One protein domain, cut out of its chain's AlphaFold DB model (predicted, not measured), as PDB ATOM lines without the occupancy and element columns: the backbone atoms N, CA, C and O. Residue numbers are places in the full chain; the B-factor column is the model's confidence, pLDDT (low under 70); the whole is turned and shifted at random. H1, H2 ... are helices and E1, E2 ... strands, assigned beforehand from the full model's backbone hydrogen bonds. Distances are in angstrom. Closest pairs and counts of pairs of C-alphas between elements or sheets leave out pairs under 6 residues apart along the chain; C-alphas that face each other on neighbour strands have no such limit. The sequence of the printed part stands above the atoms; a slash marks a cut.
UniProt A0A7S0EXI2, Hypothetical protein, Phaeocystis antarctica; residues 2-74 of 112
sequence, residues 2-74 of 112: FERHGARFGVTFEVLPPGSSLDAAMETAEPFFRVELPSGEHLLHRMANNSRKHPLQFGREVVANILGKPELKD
ATOM      1  N   PHE A   2     137.427 144.206 176.057       93.19
ATOM      2  CA  PHE A   2     138.384 144.968 175.248       93.19
ATOM      3  C   PHE A   2     139.793 145.023 175.845       93.19
ATOM      4  O   PHE A   2     140.729 144.620 175.170       93.19
ATOM      5  N   GLU A   3     139.948 145.402 177.115       93.25
ATOM      6  CA  GLU A   3     141.269 145.495 177.765       93.25
ATOM      7  C   GLU A   3     142.017 144.155 177.774       93.25
ATOM      8  O   GLU A   3     143.167 144.067 177.351       93.25
ATOM      9  N   ARG A   4     141.335 143.071 178.173       93.12
ATOM     10  CA  ARG A   4     141.915 141.719 178.206       93.12
ATOM     11  C   ARG A   4     142.355 141.233 176.820       93.12
ATOM     12  O   ARG A   4     143.403 140.604 176.705       93.12
ATOM     13  N   HIS A   5     141.560 141.481 175.775       93.19
ATOM     14  CA  HIS A   5     141.950 141.127 174.402       93.19
ATOM     15  C   HIS A   5     143.080 142.034 173.909       93.19
ATOM     16  O   HIS A   5     144.030 141.549 173.303       93.19
ATOM     17  N   GLY A   6     143.010 143.327 174.230       91.31
ATOM     18  CA  GLY A   6     143.983 144.355 173.869       91.31
ATOM     19  C   GLY A   6     145.378 144.091 174.414       91.31
ATOM     20  O   GLY A   6     146.346 144.172 173.656       91.31
ATOM     21  N   ALA A   7     145.486 143.647 175.666       91.31
ATOM     22  CA  ALA A   7     146.759 143.315 176.301       91.31
ATOM     23  C   ALA A   7     147.602 142.316 175.481       91.31
ATOM     24  O   ALA A   7     148.824 142.425 175.431       91.31
ATOM     25  N   ARG A   8     146.960 141.391 174.751       90.00
ATOM     26  CA  ARG A   8     147.640 140.412 173.876       90.00
ATOM     27  C   ARG A   8     148.342 141.061 172.680       90.00
ATOM     28  O   ARG A   8     149.298 140.500 172.147       90.00
ATOM     29  N   PHE A   9     147.870 142.232 172.264       88.00
ATOM     30  CA  PHE A   9     148.375 143.000 171.128       88.00
ATOM     31  C   PHE A   9     149.146 144.258 171.553       88.00
ATOM     32  O   PHE A   9     149.591 145.008 170.689       88.00
ATOM     33  N   GLY A  10     149.329 144.489 172.859       88.69
ATOM     34  CA  GLY A  10     149.896 145.740 173.373       88.69
ATOM     35  C   GLY A  10     148.950 146.936 173.225       88.69
ATOM     36  O   GLY A  10     149.400 148.072 173.153       88.69
ATOM     37  N   VAL A  11     147.643 146.685 173.131       91.25
ATOM     38  CA  VAL A  11     146.601 147.715 173.067       91.25
ATOM     39  C   VAL A  11     146.109 147.996 174.484       91.25
ATOM     40  O   VAL A  11     145.565 147.109 175.145       91.25
ATOM     41  N   THR A  12     146.299 149.231 174.937       92.38
ATOM     42  CA  THR A  12     145.833 149.753 176.230       92.38
ATOM     43  C   THR A  12     144.785 150.842 176.019       92.38
ATOM     44  O   THR A  12     144.781 151.501 174.980       92.38
ATOM     45  N   PHE A  13     143.897 151.023 176.994       93.50
ATOM     46  CA  PHE A  13     142.787 151.965 176.902       93.50
ATOM     47  C   PHE A  13     142.842 152.999 178.021       93.50
ATOM     48  O   PHE A  13     143.073 152.655 179.176       93.50
ATOM     49  N   GLU A  14     142.594 154.249 177.660       93.69
ATOM     50  CA  GLU A  14     142.174 155.314 178.562       93.69
ATOM     51  C   GLU A  14     140.643 155.289 178.657       93.69
ATOM     52  O   GLU A  14     139.964 155.160 177.635       93.69
ATOM     53  N   VAL A  15     140.097 155.385 179.870       95.00
ATOM     54  CA  VAL A  15     138.647 155.446 180.088       95.00
ATOM     55  C   VAL A  15     138.227 156.907 180.153       95.00
ATOM     56  O   VAL A  15     138.711 157.657 180.998       95.00
ATOM     57  N   LEU A  16     137.313 157.301 179.273       94.81
ATOM     58  CA  LEU A  16     136.730 158.634 179.236       94.81
ATOM     59  C   LEU A  16     135.297 158.588 179.782       94.81
ATOM     60  O   LEU A  16     134.545 157.667 179.435       94.81
ATOM     61  N   PRO A  17     134.889 159.577 180.595       94.12
ATOM     62  CA  PRO A  17     133.544 159.620 181.152       94.12
ATOM     63  C   PRO A  17     132.475 159.843 180.066       94.12
ATOM     64  O   PRO A  17     132.791 160.344 178.977       94.12
ATOM     65  N   PRO A  18     131.199 159.527 180.353       94.19
ATOM     66  CA  PRO A  18     130.102 159.785 179.429       94.19
ATOM     67  C   PRO A  18     130.025 161.246 178.984       94.19
ATOM     68  O   PRO A  18     130.233 162.162 179.779       94.19
ATOM     69  N   GLY A  19     129.726 161.462 177.702       87.88
ATOM     70  CA  GLY A  19     129.644 162.802 177.110       87.88
ATOM     71  C   GLY A  19     130.997 163.444 176.781       87.88
ATOM     72  O   GLY A  19     131.030 164.591 176.337       87.88
ATOM     73  N   SER A  20     132.111 162.725 176.957       89.81
ATOM     74  CA  SER A  20     133.424 163.211 176.525       89.81
ATOM     75  C   SER A  20     133.471 163.401 175.010       89.81
ATOM     76  O   SER A  20     133.186 162.478 174.241       89.81
ATOM     77  N   SER A  21     133.887 164.590 174.575       88.19
ATOM     78  CA  SER A  21     134.184 164.849 173.167       88.19
ATOM     79  C   SER A  21     135.539 164.255 172.788       88.19
ATOM     80  O   SER A  21     136.513 164.386 173.530       88.19
ATOM     81  N   LEU A  22     135.605 163.639 171.606       86.31
ATOM     82  CA  LEU A  22     136.861 163.150 171.045       86.31
ATOM     83  C   LEU A  22     137.844 164.302 170.789       86.31
ATOM     84  O   LEU A  22     139.022 164.148 171.084       86.31
ATOM     85  N   ASP A  23     137.349 165.455 170.330       87.06
ATOM     86  CA  ASP A  23     138.176 166.639 170.063       87.06
ATOM     87  C   ASP A  23     138.797 167.194 171.350       87.06
ATOM     88  O   ASP A  23     139.937 167.640 171.359       87.06
ATOM     89  N   ALA A  24     138.066 167.129 172.467       86.56
ATOM     90  CA  ALA A  24     138.596 167.529 173.770       86.56
ATOM     91  C   ALA A  24     139.602 166.506 174.319       86.56
ATOM     92  O   ALA A  24     140.521 166.865 175.049       86.56
ATOM     93  N   ALA A  25     139.422 165.229 173.974       86.31
ATOM     94  CA  ALA A  25     140.293 164.141 174.391       86.31
ATOM     95  C   ALA A  25     141.524 163.972 173.488       86.31
ATOM     96  O   ALA A  25     142.376 163.145 173.795       86.31
ATOM     97  N   MET A  26     141.647 164.688 172.371       86.50
ATOM     98  CA  MET A  26     142.773 164.549 171.446       86.50
ATOM     99  C   MET A  26     143.377 165.914 171.133       86.50
ATOM    100  O   MET A  26     142.804 166.703 170.393       86.50
ATOM    101  N   GLU A  27     144.569 166.178 171.674       82.56
ATOM    102  CA  GLU A  27     145.294 167.435 171.432       82.56
ATOM    103  C   GLU A  27     145.771 167.567 169.978       82.56
ATOM    104  O   GLU A  27     145.926 168.672 169.460       82.56
ATOM    105  N   THR A  28     146.014 166.435 169.311       85.00
ATOM    106  CA  THR A  28     146.490 166.374 167.928       85.00
ATOM    107  C   THR A  28     145.738 165.309 167.135       85.00
ATOM    108  O   THR A  28     145.216 164.335 167.679       85.00
ATOM    109  N   ALA A  29     145.682 165.494 165.814       85.06
ATOM    110  CA  ALA A  29     145.124 164.499 164.908       85.06
ATOM    111  C   ALA A  29     146.103 163.325 164.757       85.06
ATOM    112  O   ALA A  29     147.079 163.400 164.010       85.06
ATOM    113  N   GLU A  30     145.824 162.230 165.454       89.25
ATOM    114  CA  GLU A  30     146.609 160.998 165.404       89.25
ATOM    115  C   GLU A  30     145.711 159.762 165.234       89.25
ATOM    116  O   GLU A  30     144.521 159.812 165.543       89.25
ATOM    117  N   PRO A  31     146.231 158.626 164.734       90.62
ATOM    118  CA  PRO A  31     145.439 157.409 164.620       90.62
ATOM    119  C   PRO A  31     145.024 156.874 165.997       90.62
ATOM    120  O   PRO A  31     145.856 156.697 166.892       90.62
ATOM    121  N   PHE A  32     143.743 156.547 166.152       92.62
ATOM    122  CA  PHE A  32     143.181 156.032 167.397       92.62
ATOM    123  C   PHE A  32     142.149 154.930 167.137       92.62
ATOM    124  O   PHE A  32     141.639 154.759 166.030       92.62
ATOM    125  N   PHE A  33     141.841 154.166 168.180       94.00
ATOM    126  CA  PHE A  33     140.731 153.223 168.224       94.00
ATOM    127  C   PHE A  33     139.859 153.567 169.432       94.00
ATOM    128  O   PHE A  33     140.368 153.680 170.546       94.00
ATOM    129  N   ARG A  34     138.551 153.742 169.219       94.06
ATOM    130  CA  ARG A  34     137.591 154.113 170.266       94.06
ATOM    131  C   ARG A  34     136.444 153.114 170.330       94.06
ATOM    132  O   ARG A  34     135.976 152.635 169.301       94.06
ATOM    133  N   VAL A  35     135.976 152.845 171.543       95.12
ATOM    134  CA  VAL A  35     134.760 152.070 171.810       95.12
ATOM    135  C   VAL A  35     133.846 152.897 172.691       95.12
ATOM    136  O   VAL A  35     134.298 153.439 173.692       95.12
ATOM    137  N   GLU A  36     132.573 152.973 172.335       94.94
ATOM    138  CA  GLU A  36     131.520 153.485 173.205       94.94
ATOM    139  C   GLU A  36     130.790 152.309 173.846       94.94
ATOM    140  O   GLU A  36     130.360 151.377 173.161       94.94
ATOM    141  N   LEU A  37     130.732 152.309 175.175       93.31
ATOM    142  CA  LEU A  37     130.091 151.259 175.949       93.31
ATOM    143  C   LEU A  37     128.616 151.606 176.193       93.31
ATOM    144  O   LEU A  37     128.268 152.782 176.243       93.31
ATOM    145  N   PRO A  38     127.748 150.609 176.448       92.69
ATOM    146  CA  PRO A  38     126.353 150.866 176.819       92.69
ATOM    147  C   PRO A  38     126.173 151.712 178.091       92.69
ATOM    148  O   PRO A  38     125.096 152.261 178.300       92.69
ATOM    149  N   SER A  39     127.203 151.823 178.941       92.50
ATOM    150  CA  SER A  39     127.228 152.735 180.095       92.50
ATOM    151  C   SER A  39     127.376 154.213 179.707       92.50
ATOM    152  O   SER A  39     127.233 155.082 180.562       92.50
ATOM    153  N   GLY A  40     127.684 154.507 178.441       92.25
ATOM    154  CA  GLY A  40     128.041 155.835 177.946       92.25
ATOM    155  C   GLY A  40     129.529 156.161 178.084       92.25
ATOM    156  O   GLY A  40     129.989 157.137 177.505       92.25
ATOM    157  N   GLU A  41     130.305 155.358 178.816       94.81
ATOM    158  CA  GLU A  41     131.758 155.525 178.904       94.81
ATOM    159  C   GLU A  41     132.435 155.194 177.572       94.81
ATOM    160  O   GLU A  41     131.962 154.350 176.798       94.81
ATOM    161  N   HIS A  42     133.595 155.804 177.332       95.12
ATOM    162  CA  HIS A  42     134.400 155.499 176.155       95.12
ATOM    163  C   HIS A  42     135.752 154.908 176.534       95.12
ATOM    164  O   HIS A  42     136.407 155.360 177.466       95.12
ATOM    165  N   LEU A  43     136.200 153.927 175.758       95.19
ATOM    166  CA  LEU A  43     137.563 153.411 175.813       95.19
ATOM    167  C   LEU A  43     138.340 153.987 174.632       95.19
ATOM    168  O   LEU A  43     137.951 153.754 173.487       95.19
ATOM    169  N   LEU A  44     139.429 154.706 174.894       94.06
ATOM    170  CA  LEU A  44     140.278 155.325 173.876       94.06
ATOM    171  C   LEU A  44     141.670 154.684 173.864       94.06
ATOM    172  O   LEU A  44     142.368 154.665 174.872       94.06
ATOM    173  N   HIS A  45     142.093 154.184 172.707       93.00
ATOM    174  CA  HIS A  45     143.457 153.731 172.452       93.00
ATOM    175  C   HIS A  45     144.112 154.620 171.393       93.00
ATOM    176  O   HIS A  45     143.772 154.537 170.213       93.00
ATOM    177  N   ARG A  46     145.078 155.442 171.807       91.06
ATOM    178  CA  ARG A  46     145.922 156.244 170.911       91.06
ATOM    179  C   ARG A  46     147.044 155.368 170.347       91.06
ATOM    180  O   ARG A  46     147.824 154.792 171.106       91.06
ATOM    181  N   MET A  47     147.123 155.236 169.023       89.12
ATOM    182  CA  MET A  47     148.067 154.313 168.377       89.12
ATOM    183  C   MET A  47     149.470 154.904 168.214       89.12
ATOM    184  O   MET A  47     150.411 154.136 168.035       89.12
ATOM    185  N   ALA A  48     149.629 156.231 168.291       77.88
ATOM    186  CA  ALA A  48     150.933 156.894 168.176       77.88
ATOM    187  C   ALA A  48     151.945 156.400 169.223       77.88
ATOM    188  O   ALA A  48     153.142 156.333 168.959       77.88
ATOM    189  N   ASN A  49     151.446 155.965 170.383       67.31
ATOM    190  CA  ASN A  49     152.248 155.446 171.487       67.31
ATOM    191  C   ASN A  49     152.550 153.938 171.372       67.31
ATOM    192  O   ASN A  49     153.194 153.371 172.256       67.31
ATOM    193  N   ASN A  50     152.075 153.259 170.320       69.50
ATOM    194  CA  ASN A  50     152.208 151.813 170.171       69.50
ATOM    195  C   ASN A  50     153.340 151.446 169.200       69.50
ATOM    196  O   ASN A  50     153.332 151.815 168.029       69.50
ATOM    197  N   SER A  51     154.297 150.644 169.671       66.00
ATOM    198  CA  SER A  51     155.385 150.107 168.842       66.00
ATOM    199  C   SER A  51     154.927 149.000 167.883       66.00
ATOM    200  O   SER A  51     155.645 148.653 166.943       66.00
ATOM    201  N   ARG A  52     153.732 148.433 168.095       77.81
ATOM    202  CA  ARG A  52     153.113 147.421 167.232       77.81
ATOM    203  C   ARG A  52     151.974 148.024 166.419       77.81
ATOM    204  O   ARG A  52     151.205 148.850 166.898       77.81
ATOM    205  N   LYS A  53     151.819 147.539 165.184       84.06
ATOM    206  CA  LYS A  53     150.673 147.889 164.340       84.06
ATOM    207  C   LYS A  53     149.380 147.407 164.996       84.06
ATOM    208  O   LYS A  53     149.266 146.231 165.344       84.06
ATOM    209  N   HIS A  54     148.405 148.304 165.119       89.12
ATOM    210  CA  HIS A  54     147.085 147.960 165.631       89.12
ATOM    211  C   HIS A  54     146.391 146.939 164.702       89.12
ATOM    212  O   HIS A  54     146.362 147.155 163.485       89.12
ATOM    213  N   PRO A  55     145.826 145.828 165.218       90.38
ATOM    214  CA  PRO A  55     145.152 144.844 164.375       90.38
ATOM    215  C   PRO A  55     143.832 145.391 163.817       90.38
ATOM    216  O   PRO A  55     142.925 145.718 164.575       90.38
ATOM    217  N   LEU A  56     143.667 145.416 162.492       89.75
ATOM    218  CA  LEU A  56     142.451 145.955 161.853       89.75
ATOM    219  C   LEU A  56     141.158 145.226 162.262       89.75
ATOM    220  O   LEU A  56     140.092 145.831 162.298       89.75
ATOM    221  N   GLN A  57     141.240 143.933 162.586       92.12
ATOM    222  CA  GLN A  57     140.085 143.126 163.003       92.12
ATOM    223  C   GLN A  57     139.837 143.162 164.517       92.12
ATOM    224  O   GLN A  57     138.935 142.479 164.999       92.12
ATOM    225  N   PHE A  58     140.610 143.948 165.276       94.31
ATOM    226  CA  PHE A  58     140.593 143.942 166.737       94.31
ATOM    227  C   PHE A  58     139.181 144.123 167.312       94.31
ATOM    228  O   PHE A  58     138.715 143.280 168.080       94.31
ATOM    229  N   GLY A  59     138.467 145.175 166.899       94.94
ATOM    230  CA  GLY A  59     137.116 145.446 167.396       94.94
ATOM    231  C   GLY A  59     136.140 144.305 167.096       94.94
ATOM    232  O   GLY A  59     135.424 143.846 167.986       94.94
ATOM    233  N   ARG A  60     136.175 143.781 165.865       95.12
ATOM    234  CA  ARG A  60     135.326 142.665 165.434       95.12
ATOM    235  C   ARG A  60     135.620 141.393 166.221       95.12
ATOM    236  O   ARG A  60     134.685 140.731 166.653       95.12
ATOM    237  N   GLU A  61     136.890 141.054 166.436       95.19
ATOM    238  CA  GLU A  61     137.274 139.893 167.241       95.19
ATOM    239  C   GLU A  61     136.735 139.987 168.669       95.19
ATOM    240  O   GLU A  61     136.212 139.005 169.195       95.19
ATOM    241  N   VAL A  62     136.842 141.159 169.302       95.81
ATOM    242  CA  VAL A  62     136.323 141.356 170.660       95.81
ATOM    243  C   VAL A  62     134.811 141.151 170.689       95.81
ATOM    244  O   VAL A  62     134.326 140.377 171.514       95.81
ATOM    245  N   VAL A  63     134.075 141.789 169.775       95.31
ATOM    246  CA  VAL A  63     132.609 141.688 169.711       95.31
ATOM    247  C   VAL A  63     132.160 140.263 169.383       95.31
ATOM    248  O   VAL A  63     131.295 139.730 170.070       95.31
ATOM    249  N   ALA A  64     132.789 139.599 168.412       95.38
ATOM    250  CA  ALA A  64     132.502 138.209 168.056       95.38
ATOM    251  C   ALA A  64     132.648 137.263 169.262       95.38
ATOM    252  O   ALA A  64     131.804 136.396 169.485       95.38
ATOM    253  N   ASN A  65     133.682 137.467 170.086       94.38
ATOM    254  CA  ASN A  65     133.866 136.702 171.319       94.38
ATOM    255  C   ASN A  65     132.810 137.028 172.388       94.38
ATOM    256  O   ASN A  65     132.364 136.119 173.080       94.38
ATOM    257  N   ILE A  66     132.403 138.296 172.533       94.62
ATOM    258  CA  ILE A  66     131.328 138.695 173.463       94.62
ATOM    259  C   ILE A  66     130.001 138.037 173.068       94.62
ATOM    260  O   ILE A  66     129.285 137.545 173.932       94.62
ATOM    261  N   LEU A  67     129.706 137.969 171.768       94.44
ATOM    262  CA  LEU A  67     128.505 137.324 171.228       94.44
ATOM    263  C   LEU A  67     128.536 135.787 171.310       94.44
ATOM    264  O   LEU A  67     127.584 135.140 170.881       94.44
ATOM    265  N   GLY A  68     129.629 135.186 171.799       95.50
ATOM    266  CA  GLY A  68     129.808 133.731 171.805       95.50
ATOM    267  C   GLY A  68     129.928 133.121 170.403       95.50
ATOM    268  O   GLY A  68     129.704 131.925 170.238       95.50
ATOM    269  N   LYS A  69     130.269 133.934 169.395       95.50
ATOM    270  CA  LYS A  69     130.360 133.560 167.976       95.50
ATOM    271  C   LYS A  69     131.738 133.917 167.402       95.50
ATOM    272  O   LYS A  69     131.843 134.796 166.540       95.50
ATOM    273  N   PRO A  70     132.828 133.294 167.891       94.44
ATOM    274  CA  PRO A  70     134.198 133.646 167.512       94.44
ATOM    275  C   PRO A  70     134.485 133.485 166.011       94.44
ATOM    276  O   PRO A  70     135.422 134.089 165.492       94.44
ATOM    277  N   GLU A  71     133.696 132.688 165.293       93.62
ATOM    278  CA  GLU A  71     133.760 132.535 163.844       93.62
ATOM    279  C   GLU A  71     133.431 133.831 163.090       93.62
ATOM    280  O   GLU A  71     134.017 134.069 162.035       93.62
ATOM    281  N   LEU A  72     132.596 134.712 163.654       93.75
ATOM    282  CA  LEU A  72     132.198 135.988 163.039       93.75
ATOM    283  C   LEU A  72     133.299 137.058 163.060       93.75
ATOM    284  O   LEU A  72     133.104 138.177 162.571       93.75
ATOM    285  N   LYS A  73     134.481 136.715 163.587       93.31
ATOM    286  CA  LYS A  73     135.692 137.513 163.381       93.31
ATOM    287  C   LYS A  73     136.091 137.599 161.907       93.31
ATOM    288  O   LYS A  73     136.701 138.580 161.500       93.31
ATOM    289  N   ASP A  74     135.750 136.578 161.122       92.00
ATOM    290  CA  ASP A  74     135.900 136.590 159.673       92.00
ATOM    291  C   ASP A  74     134.631 137.181 159.051       92.00
ATOM    292  O   ASP A  74     133.542 136.615 159.173       92.00
TER     293      ASP A  74
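AT A GLANCE: This is residues 2 to 74 of the 112 residues of the protein "Hypothetical protein" of Phaeocystis antarctica (UniProt A0A7S0EXI2). A small sheet of three antiparallel strands, with the short helix H2 by it at one end of the longest axis, makes one part of this domain; a group of three helices, in which H3 touches both H1 and H4, makes the other. A loop of residues 47 to 57 leads from the sheet over to H3. You have 73 printed residues, with helices and strands in the order H1, E1, H2, E2, E3, H3, H4, and the sheet order is E1, E3, E2. The class is mixed, helices and strands, though under half of the residues, 36 of 73, are in named elements. The whole is compact, with a radius of gyration of the C-alphas of 12.8 A and spans of 37 by 30 by 18 A.

IN THESE COORDINATES: Find C-alpha 2 at (138.384, 144.968, 175.248); from there H1 runs through residues 2 to 7, 8.6 A long. Next come E1, residues 14 to 16, 6.4 A, and H2, residues 22 to 25, 4.9 A. E2, residues 32 to 36, covers 13.3 A, and E3 starts at C-alpha 42, (134.400, 155.499, 176.155), and runs 12.7 A to residue 46. H3, residues 58 to 66, is the longest helix by residues, at 12.6 A. H4, residues 70 to 73, spans 5.9 A and ends at C-alpha 73, (135.692, 137.513, 163.381).

HOW THE PARTS SIT: Look first at E3, the inner strand. It is antiparallel to E1 at 141 degrees, with N 14 and O 44 2.8 A apart, within hydrogen-bond range. It forms a hairpin with E2, antiparallel at 172 degrees, where N 35 and O 43 are 2.9 A apart, within range. E1, H2 and E2 make a split strand-helix-strand unit, two strands running the same way with a helix between them in the chain and E3 between them in the sheet; its crossover is right-handed. H2 only grazes the sheet, with residues 22 to 25. H1 is only just on the sheet, with 5 pairs of C-alphas within 10 A, and only grazes it. H1 touches H3 at a steep tilt of 59 degrees, opposite ways; their closest C-alphas, of Phe 2 and Val 62, are 6.2 A apart. H3 touches H4, the closest C-alphas being those of Glu 61 and Lys 73, 4.8 A apart. H1 and H4 are apart. In H1 and H3 every O i to N i+4 pair is within hydrogen-bond range; H2 and H4 are too short for such a pair.

THE WHOLE: The two C-alphas farthest apart, of Glu 27 and Glu 71, are 37.5 A from each other. The printed part has no cut, and the link from E3 to H3, 11 residues, is long. Mean pLDDT of the printed part is 90.5; look for values under 70 at residues 49 to 51.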